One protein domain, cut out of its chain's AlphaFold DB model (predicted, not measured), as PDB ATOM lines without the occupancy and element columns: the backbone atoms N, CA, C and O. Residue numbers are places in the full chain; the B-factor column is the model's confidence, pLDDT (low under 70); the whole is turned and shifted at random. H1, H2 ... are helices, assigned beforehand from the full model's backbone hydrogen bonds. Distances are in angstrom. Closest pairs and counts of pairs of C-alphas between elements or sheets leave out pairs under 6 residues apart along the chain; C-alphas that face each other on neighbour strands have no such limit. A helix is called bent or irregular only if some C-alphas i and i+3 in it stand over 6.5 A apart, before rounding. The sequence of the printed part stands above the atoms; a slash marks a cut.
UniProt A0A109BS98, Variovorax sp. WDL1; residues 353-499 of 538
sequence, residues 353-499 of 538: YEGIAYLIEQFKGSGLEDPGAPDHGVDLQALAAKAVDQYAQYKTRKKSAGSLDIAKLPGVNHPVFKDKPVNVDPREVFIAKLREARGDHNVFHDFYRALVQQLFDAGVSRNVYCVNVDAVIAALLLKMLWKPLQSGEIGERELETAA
ATOM      1  N   TYR A 353     181.640 167.285 164.111       82.12
ATOM      2  CA  TYR A 353     182.680 167.475 163.102       82.12
ATOM      3  C   TYR A 353     183.254 168.894 163.103       82.12
ATOM      4  O   TYR A 353     184.457 169.051 162.929       82.12
ATOM      5  N   GLU A 354     182.455 169.928 163.386       85.38
ATOM      6  CA  GLU A 354     182.963 171.307 163.446       85.38
ATOM      7  C   GLU A 354     184.027 171.473 164.540       85.38
ATOM      8  O   GLU A 354     185.047 172.131 164.327       85.38
ATOM      9  N   GLY A 355     183.818 170.843 165.701       89.56
ATOM     10  CA  GLY A 355     184.805 170.820 166.785       89.56
ATOM     11  C   GLY A 355     186.079 170.074 166.394       89.56
ATOM     12  O   GLY A 355     187.182 170.517 166.703       89.56
ATOM     13  N   ILE A 356     185.945 168.975 165.656       91.12
ATOM     14  CA  ILE A 356     187.081 168.183 165.174       91.12
ATOM     15  C   ILE A 356     187.887 168.944 164.125       91.12
ATOM     16  O   ILE A 356     189.105 169.041 164.251       91.12
ATOM     17  N   ALA A 357     187.221 169.525 163.126       91.31
ATOM     18  CA  ALA A 357     187.856 170.346 162.102       91.31
ATOM     19  C   ALA A 357     188.582 171.544 162.733       91.31
ATOM     20  O   ALA A 357     189.717 171.853 162.367       91.31
ATOM     21  N   TYR A 358     187.963 172.173 163.739       93.38
ATOM     22  CA  TYR A 358     188.602 173.232 164.511       93.38
ATOM     23  C   TYR A 358     189.875 172.740 165.210       93.38
ATOM     24  O   TYR A 358     190.928 173.351 165.039       93.38
ATOM     25  N   LEU A 359     189.808 171.626 165.945       95.25
ATOM     26  CA  LEU A 359     190.965 171.042 166.629       95.25
ATOM     27  C   LEU A 359     192.090 170.661 165.656       95.25
ATOM     28  O   LEU A 359     193.246 170.975 165.928       95.25
ATOM     29  N   ILE A 360     191.775 170.041 164.517       94.44
ATOM     30  CA  ILE A 360     192.771 169.691 163.491       94.44
ATOM     31  C   ILE A 360     193.514 170.933 163.010       94.44
ATOM     32  O   ILE A 360     194.743 170.922 162.953       94.44
ATOM     33  N   GLU A 361     192.792 172.016 162.717       94.75
ATOM     34  CA  GLU A 361     193.414 173.264 162.280       94.75
ATOM     35  C   GLU A 361     194.294 173.874 163.381       94.75
ATOM     36  O   GLU A 361     195.402 174.332 163.097       94.75
ATOM     37  N   GLN A 362     193.858 173.838 164.647       96.00
ATOM     38  CA  GLN A 362     194.660 174.371 165.757       96.00
ATOM     39  C   GLN A 362     195.937 173.559 166.007       96.00
ATOM     40  O   GLN A 362     196.984 174.136 166.295       96.00
ATOM     41  N   PHE A 363     195.876 172.235 165.865       95.94
ATOM     42  CA  PHE A 363     197.012 171.338 166.091       95.94
ATOM     43  C   PHE A 363     197.866 171.101 164.839       95.94
ATOM     44  O   PHE A 363     198.866 170.375 164.897       95.94
ATOM     45  N   LYS A 364     197.529 171.726 163.708       92.75
ATOM     46  CA  LYS A 364     198.277 171.595 162.459       92.75
ATOM     47  C   LYS A 364     199.726 172.053 162.628       92.75
ATOM     48  O   LYS A 364     199.998 173.200 162.980       92.75
ATOM     49  N   GLY A 365     200.662 171.146 162.351       90.88
ATOM     50  CA  GLY A 365     202.098 171.407 162.492       90.88
ATOM     51  C   GLY A 365     202.592 171.501 163.940       90.88
ATOM     52  O   GLY A 365     203.712 171.950 164.153       90.88
ATOM     53  N   SER A 366     201.788 171.086 164.928       93.00
ATOM     54  CA  SER A 366     202.194 171.065 166.345       93.00
ATOM     55  C   SER A 366     203.220 169.977 166.684       93.00
ATOM     56  O   SER A 366     203.851 170.055 167.730       93.00
ATOM     57  N   GLY A 367     203.371 168.962 165.825       91.69
ATOM     58  CA  GLY A 367     204.198 167.785 166.105       91.69
ATOM     59  C   GLY A 367     203.572 166.800 167.100       91.69
ATOM     60  O   GLY A 367     204.266 165.912 167.574       91.69
ATOM     61  N   LEU A 368     202.281 166.940 167.430       95.62
ATOM     62  CA  LEU A 368     201.587 166.027 168.339       95.62
ATOM     63  C   LEU A 368     201.544 164.592 167.783       95.62
ATOM     64  O   LEU A 368     200.845 164.325 166.806       95.62
ATOM     65  N   GLU A 369     202.217 163.655 168.452       92.75
ATOM     66  CA  GLU A 369     202.219 162.232 168.074       92.75
ATOM     67  C   GLU A 369     201.127 161.427 168.797       92.75
ATOM     68  O   GLU A 369     200.349 160.707 168.165       92.75
ATOM     69  N   ASP A 370     201.038 161.564 170.125       92.75
ATOM     70  CA  ASP A 370     200.070 160.845 170.955       92.75
ATOM     71  C   ASP A 370     199.209 161.817 171.784       92.75
ATOM     72  O   ASP A 370     199.698 162.412 172.747       92.75
ATOM     73  N   PRO A 371     197.909 161.972 171.464       93.81
ATOM     74  CA  PRO A 371     197.013 162.866 172.194       93.81
ATOM     75  C   PRO A 371     196.688 162.391 173.615       93.81
ATOM     76  O   PRO A 371     196.078 163.140 174.383       93.81
ATOM     77  N   GLY A 372     197.032 161.145 173.956       92.69
ATOM     78  CA  GLY A 372     196.876 160.567 175.284       92.69
ATOM     79  C   GLY A 372     198.126 160.638 176.159       92.69
ATOM     80  O   GLY A 372     198.039 160.251 177.321       92.69
ATOM     81  N   ALA A 373     199.265 161.111 175.646       92.12
ATOM     82  CA  ALA A 373     200.483 161.238 176.440       92.12
ATOM     83  C   ALA A 373     200.398 162.454 177.388       92.12
ATOM     84  O   ALA A 373     200.073 163.548 176.923       92.12
ATOM     85  N   PRO A 374     200.710 162.313 178.693       88.00
ATOM     86  CA  PRO A 374     200.840 163.469 179.580       88.00
ATOM     87  C   PRO A 374     201.956 164.419 179.117       88.00
ATOM     88  O   PRO A 374     201.758 165.628 179.071       88.00
ATOM     89  N   ASP A 375     203.089 163.864 178.677       89.75
ATOM     90  CA  ASP A 375     204.233 164.614 178.149       89.75
ATOM     91  C   ASP A 375     204.157 164.743 176.618       89.75
ATOM     92  O   ASP A 375     205.093 164.421 175.890       89.75
ATOM     93  N   HIS A 376     203.016 165.205 176.102       92.44
ATOM     94  CA  HIS A 376     202.750 165.309 174.660       92.44
ATOM     95  C   HIS A 376     203.613 166.354 173.918       92.44
ATOM     96  O   HIS A 376     203.509 166.476 172.701       92.44
ATOM     97  N   GLY A 377     204.429 167.147 174.624       91.44
ATOM     98  CA  GLY A 377     205.419 168.060 174.029       91.44
ATOM     99  C   GLY A 377     204.859 169.311 173.335       91.44
ATOM    100  O   GLY A 377     205.616 170.056 172.718       91.44
ATOM    101  N   VAL A 378     203.554 169.571 173.446       95.06
ATOM    102  CA  VAL A 378     202.879 170.713 172.801       95.06
ATOM    103  C   VAL A 378     202.662 171.842 173.808       95.06
ATOM    104  O   VAL A 378     202.092 171.619 174.873       95.06
ATOM    105  N   ASP A 379     203.036 173.073 173.453       95.44
ATOM    106  CA  ASP A 379     202.721 174.263 174.252       95.44
ATOM    107  C   ASP A 379     201.259 174.693 174.040       95.44
ATOM    108  O   ASP A 379     200.915 175.429 173.109       95.44
ATOM    109  N   LEU A 380     200.376 174.207 174.917       96.19
ATOM    110  CA  LEU A 380     198.943 174.504 174.857       96.19
ATOM    111  C   LEU A 380     198.624 175.981 175.095       96.19
ATOM    112  O   LEU A 380     197.646 176.477 174.537       96.19
ATOM    113  N   GLN A 381     199.433 176.688 175.890       96.00
ATOM    114  CA  GLN A 381     199.216 178.110 176.156       96.00
ATOM    115  C   GLN A 381     199.543 178.941 174.916       96.00
ATOM    116  O   GLN A 381     198.750 179.796 174.523       96.00
ATOM    117  N   ALA A 382     200.652 178.637 174.239       96.31
ATOM    118  CA  ALA A 382     200.995 179.280 172.974       96.31
ATOM    119  C   ALA A 382     199.957 178.989 171.875       96.31
ATOM    120  O   ALA A 382     199.566 179.903 171.141       96.31
ATOM    121  N   LEU A 383     199.464 177.746 171.778       96.94
ATOM    122  CA  LEU A 383     198.389 177.401 170.841       96.94
ATOM    123  C   LEU A 383     197.096 178.164 171.145       96.94
ATOM    124  O   LEU A 383     196.501 178.742 170.233       96.94
ATOM    125  N   ALA A 384     196.674 178.210 172.411       97.62
ATOM    126  CA  ALA A 384     195.489 178.953 172.826       97.62
ATOM    127  C   ALA A 384     195.636 180.454 172.529       97.62
ATOM    128  O   ALA A 384     194.721 181.053 171.966       97.62
ATOM    129  N   ALA A 385     196.791 181.056 172.828       97.62
ATOM    130  CA  ALA A 385     197.063 182.464 172.535       97.62
ATOM    131  C   ALA A 385     196.945 182.767 171.036       97.62
ATOM    132  O   ALA A 385     196.209 183.675 170.644       97.62
ATOM    133  N   LYS A 386     197.567 181.940 170.186       96.88
ATOM    134  CA  LYS A 386     197.464 182.058 168.726       96.88
ATOM    135  C   LYS A 386     196.012 181.956 168.244       96.88
ATOM    136  O   LYS A 386     195.583 182.769 167.421       96.88
ATOM    137  N   ALA A 387     195.255 180.984 168.750       96.69
ATOM    138  CA  ALA A 387     193.851 180.785 168.391       96.69
ATOM    139  C   ALA A 387     192.984 182.000 168.771       96.69
ATOM    140  O   ALA A 387     192.143 182.459 167.989       96.69
ATOM    141  N   VAL A 388     193.210 182.555 169.965       97.62
ATOM    142  CA  VAL A 388     192.501 183.734 170.475       97.62
ATOM    143  C   VAL A 388     192.826 184.980 169.659       97.62
ATOM    144  O   VAL A 388     191.898 185.700 169.285       97.62
ATOM    145  N   ASP A 389     194.090 185.200 169.302       97.19
ATOM    146  CA  ASP A 389     194.502 186.325 168.456       97.19
ATOM    147  C   ASP A 389     193.837 186.267 167.076       97.19
ATOM    148  O   ASP A 389     193.279 187.260 166.594       97.19
ATOM    149  N   GLN A 390     193.825 185.087 166.447       95.50
ATOM    150  CA  GLN A 390     193.152 184.872 165.164       95.50
ATOM    151  C   GLN A 390     191.651 185.174 165.255       95.50
ATOM    152  O   GLN A 390     191.093 185.871 164.395       95.50
ATOM    153  N   TYR A 391     190.993 184.698 166.313       95.62
ATOM    154  CA  TYR A 391     189.569 184.928 166.530       95.62
ATOM    155  C   TYR A 391     189.249 186.395 166.863       95.62
ATOM    156  O   TYR A 391     188.260 186.943 166.368       95.62
ATOM    157  N   ALA A 392     190.099 187.075 167.637       94.62
ATOM    158  CA  ALA A 392     189.969 188.497 167.939       94.62
ATOM    159  C   ALA A 392     190.046 189.344 166.662       94.62
ATOM    160  O   ALA A 392     189.170 190.177 166.409       94.62
ATOM    161  N   GLN A 393     191.038 189.078 165.806       94.25
ATOM    162  CA  GLN A 393     191.167 189.740 164.508       94.25
ATOM    163  C   GLN A 393     189.954 189.472 163.612       94.25
ATOM    164  O   GLN A 393     189.439 190.394 162.977       94.25
ATOM    165  N   TYR A 394     189.460 188.231 163.579       93.00
ATOM    166  CA  TYR A 394     188.241 187.875 162.852       93.00
ATOM    167  C   TYR A 394     187.021 188.677 163.336       93.00
ATOM    168  O   TYR A 394     186.336 189.295 162.515       93.00
ATOM    169  N   LYS A 395     186.784 188.739 164.655       91.00
ATOM    170  CA  LYS A 395     185.692 189.526 165.252       91.00
ATOM    171  C   LYS A 395     185.791 190.998 164.872       91.00
ATOM    172  O   LYS A 395     184.781 191.593 164.498       91.00
ATOM    173  N   THR A 396     186.986 191.578 164.951       90.62
ATOM    174  CA  THR A 396     187.223 192.976 164.577       90.62
ATOM    175  C   THR A 396     186.907 193.206 163.101       90.62
ATOM    176  O   THR A 396     186.102 194.081 162.795       90.62
ATOM    177  N   ARG A 397     187.423 192.364 162.191       90.50
ATOM    178  CA  ARG A 397     187.138 192.462 160.748       90.50
ATOM    179  C   ARG A 397     185.641 192.376 160.434       90.50
ATOM    180  O   ARG A 397     185.138 193.189 159.665       90.50
ATOM    181  N   LYS A 398     184.912 191.429 161.038       89.75
ATOM    182  CA  LYS A 398     183.461 191.265 160.822       89.75
ATOM    183  C   LYS A 398     182.652 192.460 161.326       89.75
ATOM    184  O   LYS A 398     181.777 192.935 160.604       89.75
ATOM    185  N   LYS A 399     182.988 192.980 162.513       86.75
ATOM    186  CA  LYS A 399     182.368 194.197 163.060       86.75
ATOM    187  C   LYS A 399     182.621 195.409 162.166       86.75
ATOM    188  O   LYS A 399     181.682 196.138 161.868       86.75
ATOM    189  N   SER A 400     183.857 195.597 161.700       87.88
ATOM    190  CA  SER A 400     184.209 196.682 160.776       87.88
ATOM    191  C   SER A 400     183.479 196.576 159.434       87.88
ATOM    192  O   SER A 400     183.149 197.596 158.844       87.88
ATOM    193  N   ALA A 401     183.176 195.359 158.973       86.44
ATOM    194  CA  ALA A 401     182.407 195.108 157.755       86.44
ATOM    195  C   ALA A 401     180.875 195.217 157.939       86.44
ATOM    196  O   ALA A 401     180.131 194.895 157.016       86.44
ATOM    197  N   GLY A 402     180.384 195.615 159.121       82.38
ATOM    198  CA  GLY A 402     178.947 195.737 159.404       82.38
ATOM    199  C   GLY A 402     178.193 194.404 159.481       82.38
ATOM    200  O   GLY A 402     176.965 194.390 159.504       82.38
ATOM    201  N   SER A 403     178.904 193.272 159.526       77.00
ATOM    202  CA  SER A 403     178.289 191.952 159.639       77.00
ATOM    203  C   SER A 403     177.952 191.665 161.101       77.00
ATOM    204  O   SER A 403     178.839 191.581 161.953       77.00
ATOM    205  N   LEU A 404     176.658 191.514 161.392       71.69
ATOM    206  CA  LEU A 404     176.170 191.143 162.725       71.69
ATOM    207  C   LEU A 404     176.321 189.642 163.012       71.69
ATOM    208  O   LEU A 404     176.237 189.233 164.170       71.69
ATOM    209  N   ASP A 405     176.576 188.837 161.980       77.81
ATOM    210  CA  ASP A 405     176.660 187.383 162.086       77.81
ATOM    211  C   ASP A 405     178.117 186.929 162.254       77.81
ATOM    212  O   ASP A 405     178.848 186.623 161.305       77.81
ATOM    213  N   ILE A 406     178.582 186.992 163.501       82.38
ATOM    214  CA  ILE A 406     179.918 186.549 163.896       82.38
ATOM    215  C   ILE A 406     179.839 185.070 164.267       82.38
ATOM    216  O   ILE A 406     179.306 184.722 165.323       82.38
ATOM    217  N   ALA A 407     180.433 184.221 163.425       84.38
ATOM    218  CA  ALA A 407     180.617 182.801 163.723       84.38
ATOM    219  C   ALA A 407     181.235 182.593 165.117       84.38
ATOM    220  O   ALA A 407     182.223 183.243 165.473       84.38
ATOM    221  N   LYS A 408     180.635 181.697 165.902       88.81
ATOM    222  CA  LYS A 408     181.120 181.320 167.235       88.81
ATOM    223  C   LYS A 408     182.244 180.293 167.108       88.81
ATOM    224  O   LYS A 408     182.292 179.554 166.132       88.81
ATOM    225  N   LEU A 409     183.114 180.231 168.113       91.44
ATOM    226  CA  LEU A 409     184.089 179.145 168.224       91.44
ATOM    227  C   LEU A 409     183.354 177.826 168.531       91.44
ATOM    228  O   LEU A 409     182.600 177.792 169.512       91.44
ATOM    229  N   PRO A 410     183.554 176.760 167.733       90.44
ATOM    230  CA  PRO A 410     182.933 175.464 167.980       90.44
ATOM    231  C   PRO A 410     183.307 174.917 169.356       90.44
ATOM    232  O   PRO A 410     184.472 174.945 169.754       90.44
ATOM    233  N   GLY A 411     182.313 174.418 170.089       88.88
ATOM    234  CA  GLY A 411     182.532 173.803 171.395       88.88
ATOM    235  C   GLY A 411     182.732 174.778 172.573       88.88
ATOM    236  O   GLY A 411     182.918 174.352 173.714       88.88
ATOM    237  N   VAL A 412     182.683 176.093 172.325       92.31
ATOM    238  CA  VAL A 412     182.922 177.132 173.339       92.31
ATOM    239  C   VAL A 412     181.628 177.860 173.708       92.31
ATOM    240  O   VAL A 412     180.914 178.367 172.841       92.31
ATOM    241  N   ASN A 413     181.409 178.026 175.019       89.81
ATOM    242  CA  ASN A 413     180.262 178.691 175.643       89.81
ATOM    243  C   ASN A 413     178.932 177.914 175.510       89.81
ATOM    244  O   ASN A 413     178.780 177.005 174.696       89.81
ATOM    245  N   HIS A 414     177.936 178.285 176.318       86.12
ATOM    246  CA  HIS A 414     176.615 177.653 176.316       86.12
ATOM    247  C   HIS A 414     175.507 178.684 176.600       86.12
ATOM    248  O   HIS A 414     175.689 179.564 177.442       86.12
ATOM    249  N   PRO A 415     174.326 178.602 175.951       82.44
ATOM    250  CA  PRO A 415     173.242 179.570 176.165       82.44
ATOM    251  C   PRO A 415     172.672 179.572 177.593       82.44
ATOM    252  O   PRO A 415     172.106 180.586 178.009       82.44
ATOM    253  N   VAL A 416     172.822 178.458 178.322       85.38
ATOM    254  CA  VAL A 416     172.337 178.277 179.705       85.38
ATOM    255  C   VAL A 416     173.437 178.501 180.748       85.38
ATOM    256  O   VAL A 416     173.181 179.118 181.778       85.38
ATOM    257  N   PHE A 417     174.668 178.043 180.495       87.69
ATOM    258  CA  PHE A 417     175.777 178.167 181.449       87.69
ATOM    259  C   PHE A 417     176.547 179.453 181.172       87.69
ATOM    260  O   PHE A 417     177.589 179.451 180.524       87.69
ATOM    261  N   LYS A 418     175.983 180.571 181.622       87.69
ATOM    262  CA  LYS A 418     176.509 181.909 181.358       87.69
ATOM    263  C   LYS A 418     176.371 182.817 182.579       87.69
ATOM    264  O   LYS A 418     175.809 182.430 183.602       87.69
ATOM    265  N   ASP A 419     176.882 184.036 182.433       87.19
ATOM    266  CA  ASP A 419     176.727 185.144 183.379       87.19
ATOM    267  C   ASP A 419     177.394 184.942 184.759       87.19
ATOM    268  O   ASP A 419     177.132 185.696 185.694       87.19
ATOM    269  N   LYS A 420     178.332 183.990 184.879       90.69
ATOM    270  CA  LYS A 420     179.252 183.847 186.026       90.69
ATOM    271  C   LYS A 420     180.673 184.290 185.653       90.69
ATOM    272  O   LYS A 420     180.999 184.237 184.466       90.69
ATOM    273  N   PRO A 421     181.534 184.673 186.623       94.44
ATOM    274  CA  PRO A 421     182.944 184.985 186.351       94.44
ATOM    275  C   PRO A 421     183.672 183.844 185.628       94.44
ATOM    276  O   PRO A 421     184.380 184.076 184.651       94.44
ATOM    277  N   VAL A 422     183.402 182.610 186.064       95.81
ATOM    278  CA  VAL A 422     183.801 181.374 185.388       95.81
ATOM    279  C   VAL A 422     182.551 180.549 185.125       95.81
ATOM    280  O   VAL A 422     181.837 180.162 186.055       95.81
ATOM    281  N   ASN A 423     182.255 180.322 183.849       94.31
ATOM    282  CA  ASN A 423     181.131 179.498 183.428       94.31
ATOM    283  C   ASN A 423     181.581 178.048 183.289       94.31
ATOM    284  O   ASN A 423     182.657 177.774 182.770       94.31
ATOM    285  N   VAL A 424     180.740 177.116 183.728       93.38
ATOM    286  CA  VAL A 424     181.076 175.693 183.792       93.38
ATOM    287  C   VAL A 424     179.899 174.875 183.278       93.38
ATOM    288  O   VAL A 424     178.763 175.112 183.696       93.38
ATOM    289  N   ASP A 425     180.178 173.921 182.390       91.69
ATOM    290  CA  ASP A 425     179.221 172.898 181.973       91.69
ATOM    291  C   ASP A 425     179.377 171.683 182.907       91.69
ATOM    292  O   ASP A 425     180.462 171.103 182.972       91.69
ATOM    293  N   PRO A 426     178.338 171.278 183.661       89.62
ATOM    294  CA  PRO A 426     178.445 170.167 184.606       89.62
ATOM    295  C   PRO A 426     178.832 168.841 183.935       89.62
ATOM    296  O   PRO A 426     179.404 167.973 184.594       89.62
ATOM    297  N   ARG A 427     178.547 168.685 182.635       90.06
ATOM    298  CA  ARG A 427     178.894 167.484 181.868       90.06
ATOM    299  C   ARG A 427     180.392 167.414 181.598       90.06
ATOM    300  O   ARG A 427     180.985 166.358 181.780       90.06
ATOM    301  N   GLU A 428     181.010 168.537 181.231       93.56
ATOM    302  CA  GLU A 428     182.463 168.609 181.046       93.56
ATOM    303  C   GLU A 428     183.197 168.303 182.352       93.56
ATOM    304  O   GLU A 428     184.075 167.444 182.363       93.56
ATOM    305  N   VAL A 429     182.766 168.891 183.473       93.81
ATOM    306  CA  VAL A 429     183.392 168.640 184.782       93.81
ATOM    307  C   VAL A 429     183.327 167.171 185.171       93.81
ATOM    308  O   VAL A 429     184.289 166.631 185.717       93.81
ATOM    309  N   PHE A 430     182.190 166.519 184.927       93.69
ATOM    310  CA  PHE A 430     182.038 165.096 185.200       93.69
ATOM    311  C   PHE A 430     183.026 164.265 184.375       93.69
ATOM    312  O   PHE A 430     183.746 163.443 184.937       93.69
ATOM    313  N   ILE A 431     183.119 164.519 183.065       91.94
ATOM    314  CA  ILE A 431     184.027 163.785 182.174       91.94
ATOM    315  C   ILE A 431     185.495 164.059 182.504       91.94
ATOM    316  O   ILE A 431     186.305 163.132 182.492       91.94
ATOM    317  N   ALA A 432     185.841 165.296 182.861       92.88
ATOM    318  CA  ALA A 432     187.180 165.649 183.316       92.88
ATOM    319  C   ALA A 432     187.579 164.834 184.558       92.88
ATOM    320  O   ALA A 432     188.641 164.215 184.563       92.88
ATOM    321  N   LYS A 433     186.698 164.753 185.566       94.56
ATOM    322  CA  LYS A 433     186.923 163.952 186.781       94.56
ATOM    323  C   LYS A 433     186.995 162.454 186.499       94.56
ATOM    324  O   LYS A 433     187.829 161.765 187.074       94.56
ATOM    325  N   LEU A 434     186.124 161.951 185.625       92.19
ATOM    326  CA  LEU A 434     186.100 160.538 185.250       92.19
ATOM    327  C   LEU A 434     187.421 160.123 184.586       92.19
ATOM    328  O   LEU A 434     187.981 159.079 184.913       92.19
ATOM    329  N   ARG A 435     187.940 160.965 183.690       90.44
ATOM    330  CA  ARG A 435     189.241 160.766 183.048       90.44
ATOM    331  C   ARG A 435     190.403 160.856 184.032       90.44
ATOM    332  O   ARG A 435     191.277 159.997 184.009       90.44
ATOM    333  N   GLU A 436     190.402 161.866 184.898       91.25
ATOM    334  CA  GLU A 436     191.428 162.048 185.931       91.25
ATOM    335  C   GLU A 436     191.516 160.822 186.849       91.25
ATOM    336  O   GLU A 436     192.604 160.295 187.063       91.25
ATOM    337  N   ALA A 437     190.374 160.295 187.301       92.25
ATOM    338  CA  ALA A 437     190.319 159.095 188.136       92.25
ATOM    339  C   ALA A 437     190.888 157.837 187.451       92.25
ATOM    340  O   ALA A 437     191.338 156.920 188.138       92.25
ATOM    341  N   ARG A 438     190.878 157.786 186.113       91.06
ATOM    342  CA  ARG A 438     191.473 156.703 185.314       91.06
ATOM    343  C   ARG A 438     192.942 156.934 184.950       91.06
ATOM    344  O   ARG A 438     193.574 156.018 184.441       91.06
ATOM    345  N   GLY A 439     193.475 158.139 185.166       90.19
ATOM    346  CA  GLY A 439     194.771 158.540 184.608       90.19
ATOM    347  C   GLY A 439     194.746 158.727 183.084       90.19
ATOM    348  O   GLY A 439     195.787 158.660 182.436       90.19
ATOM    349  N   ASP A 440     193.565 158.946 182.495       89.44
ATOM    350  CA  ASP A 440     193.392 159.102 181.050       89.44
ATOM    351  C   ASP A 440     193.600 160.563 180.618       89.44
ATOM    352  O   ASP A 440     192.771 161.435 180.895       89.44
ATOM    353  N   HIS A 441     194.650 160.849 179.843       91.00
ATOM    354  CA  HIS A 441     194.907 162.186 179.287       91.00
ATOM    355  C   HIS A 441     194.286 162.396 177.891       91.00
ATOM    356  O   HIS A 441     194.006 161.437 177.164       91.00
ATOM    357  N   ASN A 442     193.969 163.650 177.550       94.56
ATOM    358  CA  ASN A 442     193.425 164.057 176.255       94.56
ATOM    359  C   ASN A 442     193.784 165.526 176.002       94.56
ATOM    360  O   ASN A 442     193.083 166.436 176.451       94.56
ATOM    361  N   VAL A 443     194.850 165.726 175.234       96.50
ATOM    362  CA  VAL A 443     195.413 167.043 174.928       96.50
ATOM    363  C   VAL A 443     194.416 167.998 174.259       96.50
ATOM    364  O   VAL A 443     194.468 169.205 174.482       96.50
ATOM    365  N   PHE A 444     193.457 167.485 173.480       96.69
ATOM    366  CA  PHE A 444     192.448 168.312 172.810       96.69
ATOM    367  C   PHE A 444     191.455 168.915 173.802       96.69
ATOM    368  O   PHE A 444     191.048 170.070 173.674       96.69
ATOM    369  N   HIS A 445     191.079 168.140 174.819       96.00
ATOM    370  CA  HIS A 445     190.245 168.633 175.909       96.00
ATOM    371  C   HIS A 445     190.992 169.687 176.736       96.00
ATOM    372  O   HIS A 445     190.435 170.729 177.077       96.00
ATOM    373  N   ASP A 446     192.270 169.437 177.011       96.19
ATOM    374  CA  ASP A 446     193.107 170.344 177.793       96.19
ATOM    375  C   ASP A 446     193.365 171.660 177.030       96.19
ATOM    376  O   ASP A 446     193.301 172.741 177.622       96.19
ATOM    377  N   PHE A 447     193.499 171.599 175.699       97.69
ATOM    378  CA  PHE A 447     193.504 172.773 174.823       97.69
ATOM    379  C   PHE A 447     192.221 173.601 174.943       97.69
ATOM    380  O   PHE A 447     192.302 174.817 175.084       97.69
ATOM    381  N   TYR A 448     191.036 172.980 174.938       97.50
ATOM    382  CA  TYR A 448     189.781 173.723 175.106       97.50
ATOM    383  C   TYR A 448     189.710 174.462 176.448       97.50
ATOM    384  O   TYR A 448     189.233 175.599 176.497       97.50
ATOM    385  N   ARG A 449     190.221 173.858 177.528       96.56
ATOM    386  CA  ARG A 449     190.299 174.509 178.848       96.56
ATOM    387  C   ARG A 449     191.266 175.698 178.835       96.56
ATOM    388  O   ARG A 449     190.932 176.746 179.387       96.56
ATOM    389  N   ALA A 450     192.410 175.574 178.160       97.50
ATOM    390  CA  ALA A 450     193.337 176.689 177.956       97.50
ATOM    391  C   ALA A 450     192.719 177.800 177.084       97.50
ATOM    392  O   ALA A 450     192.813 178.979 177.417       97.50
ATOM    393  N   LEU A 451     192.012 177.433 176.013       98.00
ATOM    394  CA  LEU A 451     191.365 178.358 175.082       98.00
ATOM    395  C   LEU A 451     190.336 179.257 175.774       98.00
ATOM    396  O   LEU A 451     190.346 180.472 175.570       98.00
ATOM    397  N   VAL A 452     189.439 178.692 176.592       97.44
ATOM    398  CA  VAL A 452     188.402 179.495 177.263       97.44
ATOM    399  C   VAL A 452     188.970 180.449 178.308       97.44
ATOM    400  O   VAL A 452     188.416 181.536 178.492       97.44
ATOM    401  N   GLN A 453     190.075 180.067 178.950       97.81
ATOM    402  CA  GLN A 453     190.812 180.922 179.873       97.81
ATOM    403  C   GLN A 453     191.492 182.067 179.109       97.81
ATOM    404  O   GLN A 453     191.266 183.237 179.413       97.81
ATOM    405  N   GLN A 454     192.203 181.748 178.027       98.25
ATOM    406  CA  GLN A 454     192.911 182.735 177.219       98.25
ATOM    407  C   GLN A 454     191.970 183.740 176.531       98.25
ATOM    408  O   GLN A 454     192.320 184.908 176.371       98.25
ATOM    409  N   LEU A 455     190.752 183.328 176.151       97.44
ATOM    410  CA  LEU A 455     189.727 184.244 175.630       97.44
ATOM    411  C   LEU A 455     189.381 185.355 176.631       97.44
ATOM    412  O   LEU A 455     189.128 186.492 176.219       97.44
ATOM    413  N   PHE A 456     189.355 185.024 177.922       97.25
ATOM    414  CA  PHE A 456     189.103 185.979 178.994       97.25
ATOM    415  C   PHE A 456     190.336 186.842 179.266       97.25
ATOM    416  O   PHE A 456     190.218 188.066 179.278       97.25
ATOM    417  N   ASP A 457     191.512 186.226 179.396       97.56
ATOM    418  CA  ASP A 457     192.756 186.937 179.717       97.56
ATOM    419  C   ASP A 457     193.137 187.960 178.630       97.56
ATOM    420  O   ASP A 457     193.602 189.058 178.935       97.56
ATOM    421  N   ALA A 458     192.850 187.657 177.359       96.62
ATOM    422  CA  ALA A 458     193.038 188.575 176.231       96.62
ATOM    423  C   ALA A 458     191.893 189.601 176.049       96.62
ATOM    424  O   ALA A 458     191.899 190.378 175.091       96.62
ATOM    425  N   GLY A 459     190.868 189.596 176.910       95.81
ATOM    426  CA  GLY A 459     189.723 190.514 176.843       95.81
ATOM    427  C   GLY A 459     188.764 190.275 175.666       95.81
ATOM    428  O   GLY A 459     187.945 191.138 175.336       95.81
ATOM    429  N   VAL A 460     188.839 189.114 175.006       95.06
ATOM    430  CA  VAL A 460     187.977 188.753 173.863       95.06
ATOM    431  C   VAL A 460     186.578 188.329 174.322       95.06
ATOM    432  O   VAL A 460     185.592 188.544 173.593       95.06
ATOM    433  N   SER A 461     186.484 187.755 175.524       93.88
ATOM    434  CA  SER A 461     185.250 187.481 176.262       93.88
ATOM    435  C   SER A 461     185.204 188.262 177.579       93.88
ATOM    436  O   SER A 461     186.222 188.617 178.158       93.88
ATOM    437  N   ARG A 462     183.987 188.539 178.068       93.81
ATOM    438  CA  ARG A 462     183.775 189.255 179.342       93.81
ATOM    439  C   ARG A 462     184.102 188.394 180.567       93.81
ATOM    440  O   ARG A 462     184.529 188.924 181.584       93.81
ATOM    441  N   ASN A 463     183.853 187.093 180.457       94.94
ATOM    442  CA  ASN A 463     184.021 186.085 181.499       94.94
ATOM    443  C   ASN A 463     184.733 184.872 180.880       94.94
ATOM    444  O   ASN A 463     184.739 184.734 179.649       94.94
ATOM    445  N   VAL A 464     185.234 183.955 181.710       96.31
ATOM    446  CA  VAL A 464     185.701 182.646 181.228       96.31
ATOM    447  C   VAL A 464     184.480 181.851 180.762       96.31
ATOM    448  O   VAL A 464     183.526 181.634 181.521       96.31
ATOM    449  N   TYR A 465     184.452 181.482 179.482       96.12
ATOM    450  CA  TYR A 465     183.377 180.660 178.922       96.12
ATOM    451  C   TYR A 465     183.505 179.205 179.373       96.12
ATOM    452  O   TYR A 465     184.591 178.751 179.712       96.12
ATOM    453  N   CYS A 466     182.397 178.463 179.375       94.25
ATOM    454  CA  CYS A 466     182.480 177.024 179.585       94.25
ATOM    455  C   CYS A 466     182.995 176.326 178.322       94.25
ATOM    456  O   CYS A 466     182.727 176.765 177.199       94.25
ATOM    457  N   VAL A 467     183.679 175.204 178.522       94.88
ATOM    458  CA  VAL A 467     183.823 174.161 177.506       94.88
ATOM    459  C   VAL A 467     182.502 173.397 177.486       94.88
ATOM    460  O   VAL A 467     182.041 172.944 178.534       94.88
ATOM    461  N   ASN A 468     181.833 173.333 176.336       90.38
ATOM    462  CA  ASN A 468     180.537 172.666 176.241       90.38
ATOM    463  C   ASN A 468     180.704 171.157 175.958       90.38
ATOM    464  O   ASN A 468     181.803 170.671 175.689       90.38
ATOM    465  N   VAL A 469     179.602 170.404 175.989       87.19
ATOM    466  CA  VAL A 469     179.645 168.957 175.714       87.19
ATOM    467  C   VAL A 469     180.121 168.613 174.294       87.19
ATOM    468  O   VAL A 469     180.764 167.583 174.118       87.19
ATOM    469  N   ASP A 470     179.877 169.466 173.296       86.25
ATOM    470  CA  ASP A 470     180.302 169.220 171.912       86.25
ATOM    471  C   ASP A 470     181.834 169.249 171.785       86.25
ATOM    472  O   ASP A 470     182.404 168.410 171.092       86.25
ATOM    473  N   ALA A 471     182.516 170.148 172.511       90.25
ATOM    474  CA  ALA A 471     183.979 170.152 172.614       90.25
ATOM    475  C   ALA A 471     184.512 168.859 173.246       90.25
ATOM    476  O   ALA A 471     185.504 168.302 172.777       90.25
ATOM    477  N   VAL A 472     183.847 168.364 174.295       90.56
ATOM    478  CA  VAL A 472     184.215 167.102 174.954       90.56
ATOM    479  C   VAL A 472     184.050 165.929 173.988       90.56
ATOM    480  O   VAL A 472     184.951 165.101 173.872       90.56
ATOM    481  N   ILE A 473     182.937 165.884 173.253       89.00
ATOM    482  CA  ILE A 473     182.672 164.856 172.242       89.00
ATOM    483  C   ILE A 473     183.737 164.895 171.140       89.00
ATOM    484  O   ILE A 473     184.333 163.862 170.830       89.00
ATOM    485  N   ALA A 474     184.023 166.081 170.595       91.06
ATOM    486  CA  ALA A 474     185.040 166.279 169.568       91.06
ATOM    487  C   ALA A 474     186.432 165.843 170.049       91.06
ATOM    488  O   ALA A 474     187.130 165.123 169.338       91.06
ATOM    489  N   ALA A 475     186.817 166.215 171.272       93.62
ATOM    490  CA  ALA A 475     188.097 165.836 171.859       93.62
ATOM    491  C   ALA A 475     188.219 164.318 172.068       93.62
ATOM    492  O   ALA A 475     189.265 163.737 171.768       93.62
ATOM    493  N   LEU A 476     187.174 163.658 172.580       92.19
ATOM    494  CA  LEU A 476     187.162 162.202 172.767       92.19
ATOM    495  C   LEU A 476     187.244 161.467 171.426       92.19
ATOM    496  O   LEU A 476     188.028 160.528 171.299       92.19
ATOM    497  N   LEU A 477     186.486 161.915 170.422       90.50
ATOM    498  CA  LEU A 477     186.513 161.310 169.094       90.50
ATOM    499  C   LEU A 477     187.871 161.496 168.412       90.50
ATOM    500  O   LEU A 477     188.453 160.527 167.927       90.50
ATOM    501  N   LEU A 478     188.403 162.722 168.413       92.75
ATOM    502  CA  LEU A 478     189.674 163.010 167.760       92.75
ATOM    503  C   LEU A 478     190.830 162.250 168.417       92.75
ATOM    504  O   LEU A 478     191.712 161.790 167.702       92.75
ATOM    505  N   LYS A 479     190.801 162.019 169.739       92.75
ATOM    506  CA  LYS A 479     191.795 161.162 170.410       92.75
ATOM    507  C   LYS A 479     191.872 159.766 169.775       92.75
ATOM    508  O   LYS A 479     192.976 159.294 169.519       92.75
ATOM    509  N   MET A 480     190.730 159.138 169.478       90.88
ATOM    510  CA  MET A 480     190.673 157.794 168.869       90.88
ATOM    511  C   MET A 480     191.105 157.781 167.392       90.88
ATOM    512  O   MET A 480     191.558 156.754 166.879       90.88
ATOM    513  N   LEU A 481     190.949 158.916 166.706       90.69
ATOM    514  CA  LEU A 481     191.147 159.063 165.261       90.69
ATOM    515  C   LEU A 481     192.473 159.731 164.881       90.69
ATOM    516  O   LEU A 481     192.849 159.707 163.713       90.69
ATOM    517  N   TRP A 482     193.203 160.287 165.850       92.44
ATOM    518  CA  TRP A 482     194.404 161.078 165.594       92.44
ATOM    519  C   TRP A 482     195.502 160.291 164.882       92.44
ATOM    520  O   TRP A 482     196.005 160.742 163.859       92.44
ATOM    521  N   LYS A 483     195.866 159.105 165.389       89.75
ATOM    522  CA  LYS A 483     196.942 158.292 164.795       89.75
ATOM    523  C   LYS A 483     196.603 157.830 163.364       89.75
ATOM    524  O   LYS A 483     197.439 158.042 162.482       89.75
ATOM    525  N   PRO A 484     195.401 157.283 163.086       88.88
ATOM    526  CA  PRO A 484     194.988 156.983 161.712       88.88
ATOM    527  C   PRO A 484     194.986 158.213 160.793       88.88
ATOM    528  O   PRO A 484     195.391 158.127 159.639       88.88
ATOM    529  N   LEU A 485     194.572 159.379 161.303       91.00
ATOM    530  CA  LEU A 485     194.562 160.617 160.525       91.00
ATOM    531  C   LEU A 485     195.986 161.102 160.197       91.00
ATOM    532  O   LEU A 485     196.270 161.443 159.054       91.00
ATOM    533  N   GLN A 486     196.897 161.109 161.177       90.50
ATOM    534  CA  GLN A 486     198.287 161.550 160.988       90.50
ATOM    535  C   GLN A 486     199.086 160.624 160.065       90.50
ATOM    536  O   GLN A 486     199.947 161.086 159.320       90.50
ATOM    537  N   SER A 487     198.802 159.321 160.099       89.62
ATOM    538  CA  SER A 487     199.435 158.332 159.215       89.62
ATOM    539  C   SER A 487     198.859 158.318 157.795       89.62
ATOM    540  O   SER A 487     199.447 157.697 156.911       89.62
ATOM    541  N   GLY A 488     197.739 159.009 157.557       88.62
ATOM    542  CA  GLY A 488     197.040 159.017 156.272       88.62
ATOM    543  C   GLY A 488     196.220 157.752 155.998       88.62
ATOM    544  O   GLY A 488     195.796 157.546 154.863       88.62
ATOM    545  N   GLU A 489     195.983 156.911 157.011       87.81
ATOM    546  CA  GLU A 489     195.083 155.753 156.910       87.81
ATOM    547  C   GLU A 489     193.625 156.180 156.690       87.81
ATOM    548  O   GLU A 489     192.860 155.461 156.044       87.81
ATOM    549  N   ILE A 490     193.243 157.349 157.216       88.31
ATOM    550  CA  ILE A 490     191.935 157.978 157.005       88.31
ATOM    551  C   ILE A 490     192.105 159.434 156.561       88.31
ATOM    552  O   ILE A 490     193.042 160.113 156.980       88.31
ATOM    553  N   GLY A 491     191.182 159.926 155.734       88.12
ATOM    554  CA  GLY A 491     191.092 161.330 155.348       88.12
ATOM    555  C   GLY A 491     190.024 162.099 156.131       88.12
ATOM    556  O   GLY A 491     189.349 161.578 157.022       88.12
ATOM    557  N   GLU A 492     189.845 163.373 155.773       84.56
ATOM    558  CA  GLU A 492     188.841 164.259 156.387       84.56
ATOM    559  C   GLU A 492     187.402 163.755 156.179       84.56
ATOM    560  O   GLU A 492     186.560 163.877 157.067       84.56
ATOM    561  N   ARG A 493     187.117 163.130 155.029       84.38
ATOM    562  CA  ARG A 493     185.787 162.585 154.725       84.38
ATOM    563  C   ARG A 493     185.455 161.377 155.599       84.38
ATOM    564  O   ARG A 493     184.330 161.259 156.091       84.38
ATOM    565  N   GLU A 494     186.405 160.467 155.780       85.81
ATOM    566  CA  GLU A 494     186.262 159.312 156.668       85.81
ATOM    567  C   GLU A 494     186.089 159.773 158.117       85.81
ATOM    568  O   GLU A 494     185.270 159.218 158.848       85.81
ATOM    569  N   LEU A 495     186.792 160.837 158.509       86.31
ATOM    570  CA  LEU A 495     186.666 161.460 159.820       86.31
ATOM    571  C   LEU A 495     185.265 162.050 160.060       86.31
ATOM    572  O   LEU A 495     184.658 161.767 161.092       86.31
ATOM    573  N   GLU A 496     184.725 162.824 159.112       86.38
ATOM    574  CA  GLU A 496     183.351 163.348 159.175       86.38
ATOM    575  C   GLU A 496     182.322 162.211 159.236       86.38
ATOM    576  O   GLU A 496     181.383 162.230 160.038       86.38
ATOM    577  N   THR A 497     182.542 161.172 158.429       87.94
ATOM    578  CA  THR A 497     181.704 159.971 158.391       87.94
ATOM    579  C   THR A 497     181.710 159.244 159.736       87.94
ATOM    580  O   THR A 497     180.641 158.900 160.248       87.94
ATOM    581  N   ALA A 498     182.879 159.049 160.349       87.44
ATOM    582  CA  ALA A 498     183.014 158.424 161.660       87.44
ATOM    583  C   ALA A 498     182.376 159.277 162.770       87.44
ATOM    584  O   ALA A 498     181.631 158.751 163.599       87.44
ATOM    585  N   ALA A 499     182.602 160.595 162.751       86.25
ATOM    586  CA  ALA A 499     182.012 161.539 163.700       86.25
ATOM    587  C   ALA A 499     180.477 161.517 163.656       86.25
ATOM    588  O   ALA A 499     179.820 161.501 164.698       86.25
TER     589      ALA A 499
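What this domain is: This is residues 353 to 499 of the 538 residues of a protein of Variovorax sp. WDL1 (UniProt A0A109BS98). The longest helix, H2, packs crosswise on H4 with its first residues, 380 to 388, and its other end reaches away to one end of the domain; H4 in turn crosses H5, a kinked helix that H1, H3 and H6 also touch. These crossed helices make one body, on which H3 is an arm with residues 433 to 438 sticking out, while the long link of residues 401 to 425 folds back from the far end of H2. The printed part has 147 residues with six named helices, H1 to H6 in order along the chain, and no named strand; the class is all helix. It is compact, with a radius of gyration of the C-alphas of 15.5 A and spans of 43 by 33 by 28 A.

Where its parts are: H2, residues 380 to 400, is 30.1 A long from C-alpha 380 at (198.943, 174.504, 174.857) to C-alpha 400 at (184.209, 196.682, 160.776). H4 is residues 443 to 457, 20.6 A. H5 is residues 469 to 487, 27.9 A; it is irregular, with C-alphas 480 and 483 7.5 A apart, and has a kink of 55 degrees near residue 481. H1 is residues 353 to 363, 15.1 A, beginning at C-alpha 353 at (182.680, 167.475, 163.102). H3 is residues 426 to 438, 18.7 A, and H6 is residues 492 to 499, 10.4 A.

How they stand to each other: H2 touches H4 at a steep tilt of 53 degrees, the same way; their closest C-alphas, Ala 384 and Leu 451, are 4.7 A apart. H1 and H2 only just touch, with 3 pairs of C-alphas within 8 A, the closest being Gln 362 and Ala 387 at 7.0 A. H5 is the hub. It touches H4 at a steep tilt of 52 degrees, opposite ways, with the C-alphas of Phe 444 and Ala 475 closest at 5.1 A. It touches H1 at 59 degrees, a steep tilt, with Ile 356 and Ala 474 closest at 5.2 A between C-alphas. H3 touches H5 with residues 427 to 431 alone, the C-alphas of Glu 428 and Val 469 being closest at 6.0 A. H5 and H6 form a helical hairpin, their closest C-alphas, Leu 477 and Ala 499, 7.0 A apart. H2 and H5 are apart. Each O i to N i+4 pair is within hydrogen-bond range in H1, H2, H3 and H6; H4 has 10 of 11 and H5 12 of 15.

The domain as a whole: The C-alphas farthest apart, Gly 402 and Arg 438, are 48.5 A apart. The printed part has no cut. The links H1 to H2, H2 to H3 and H4 to H5 are long. The mean pLDDT of the printed part is 91.7, and no printed residue is under 70.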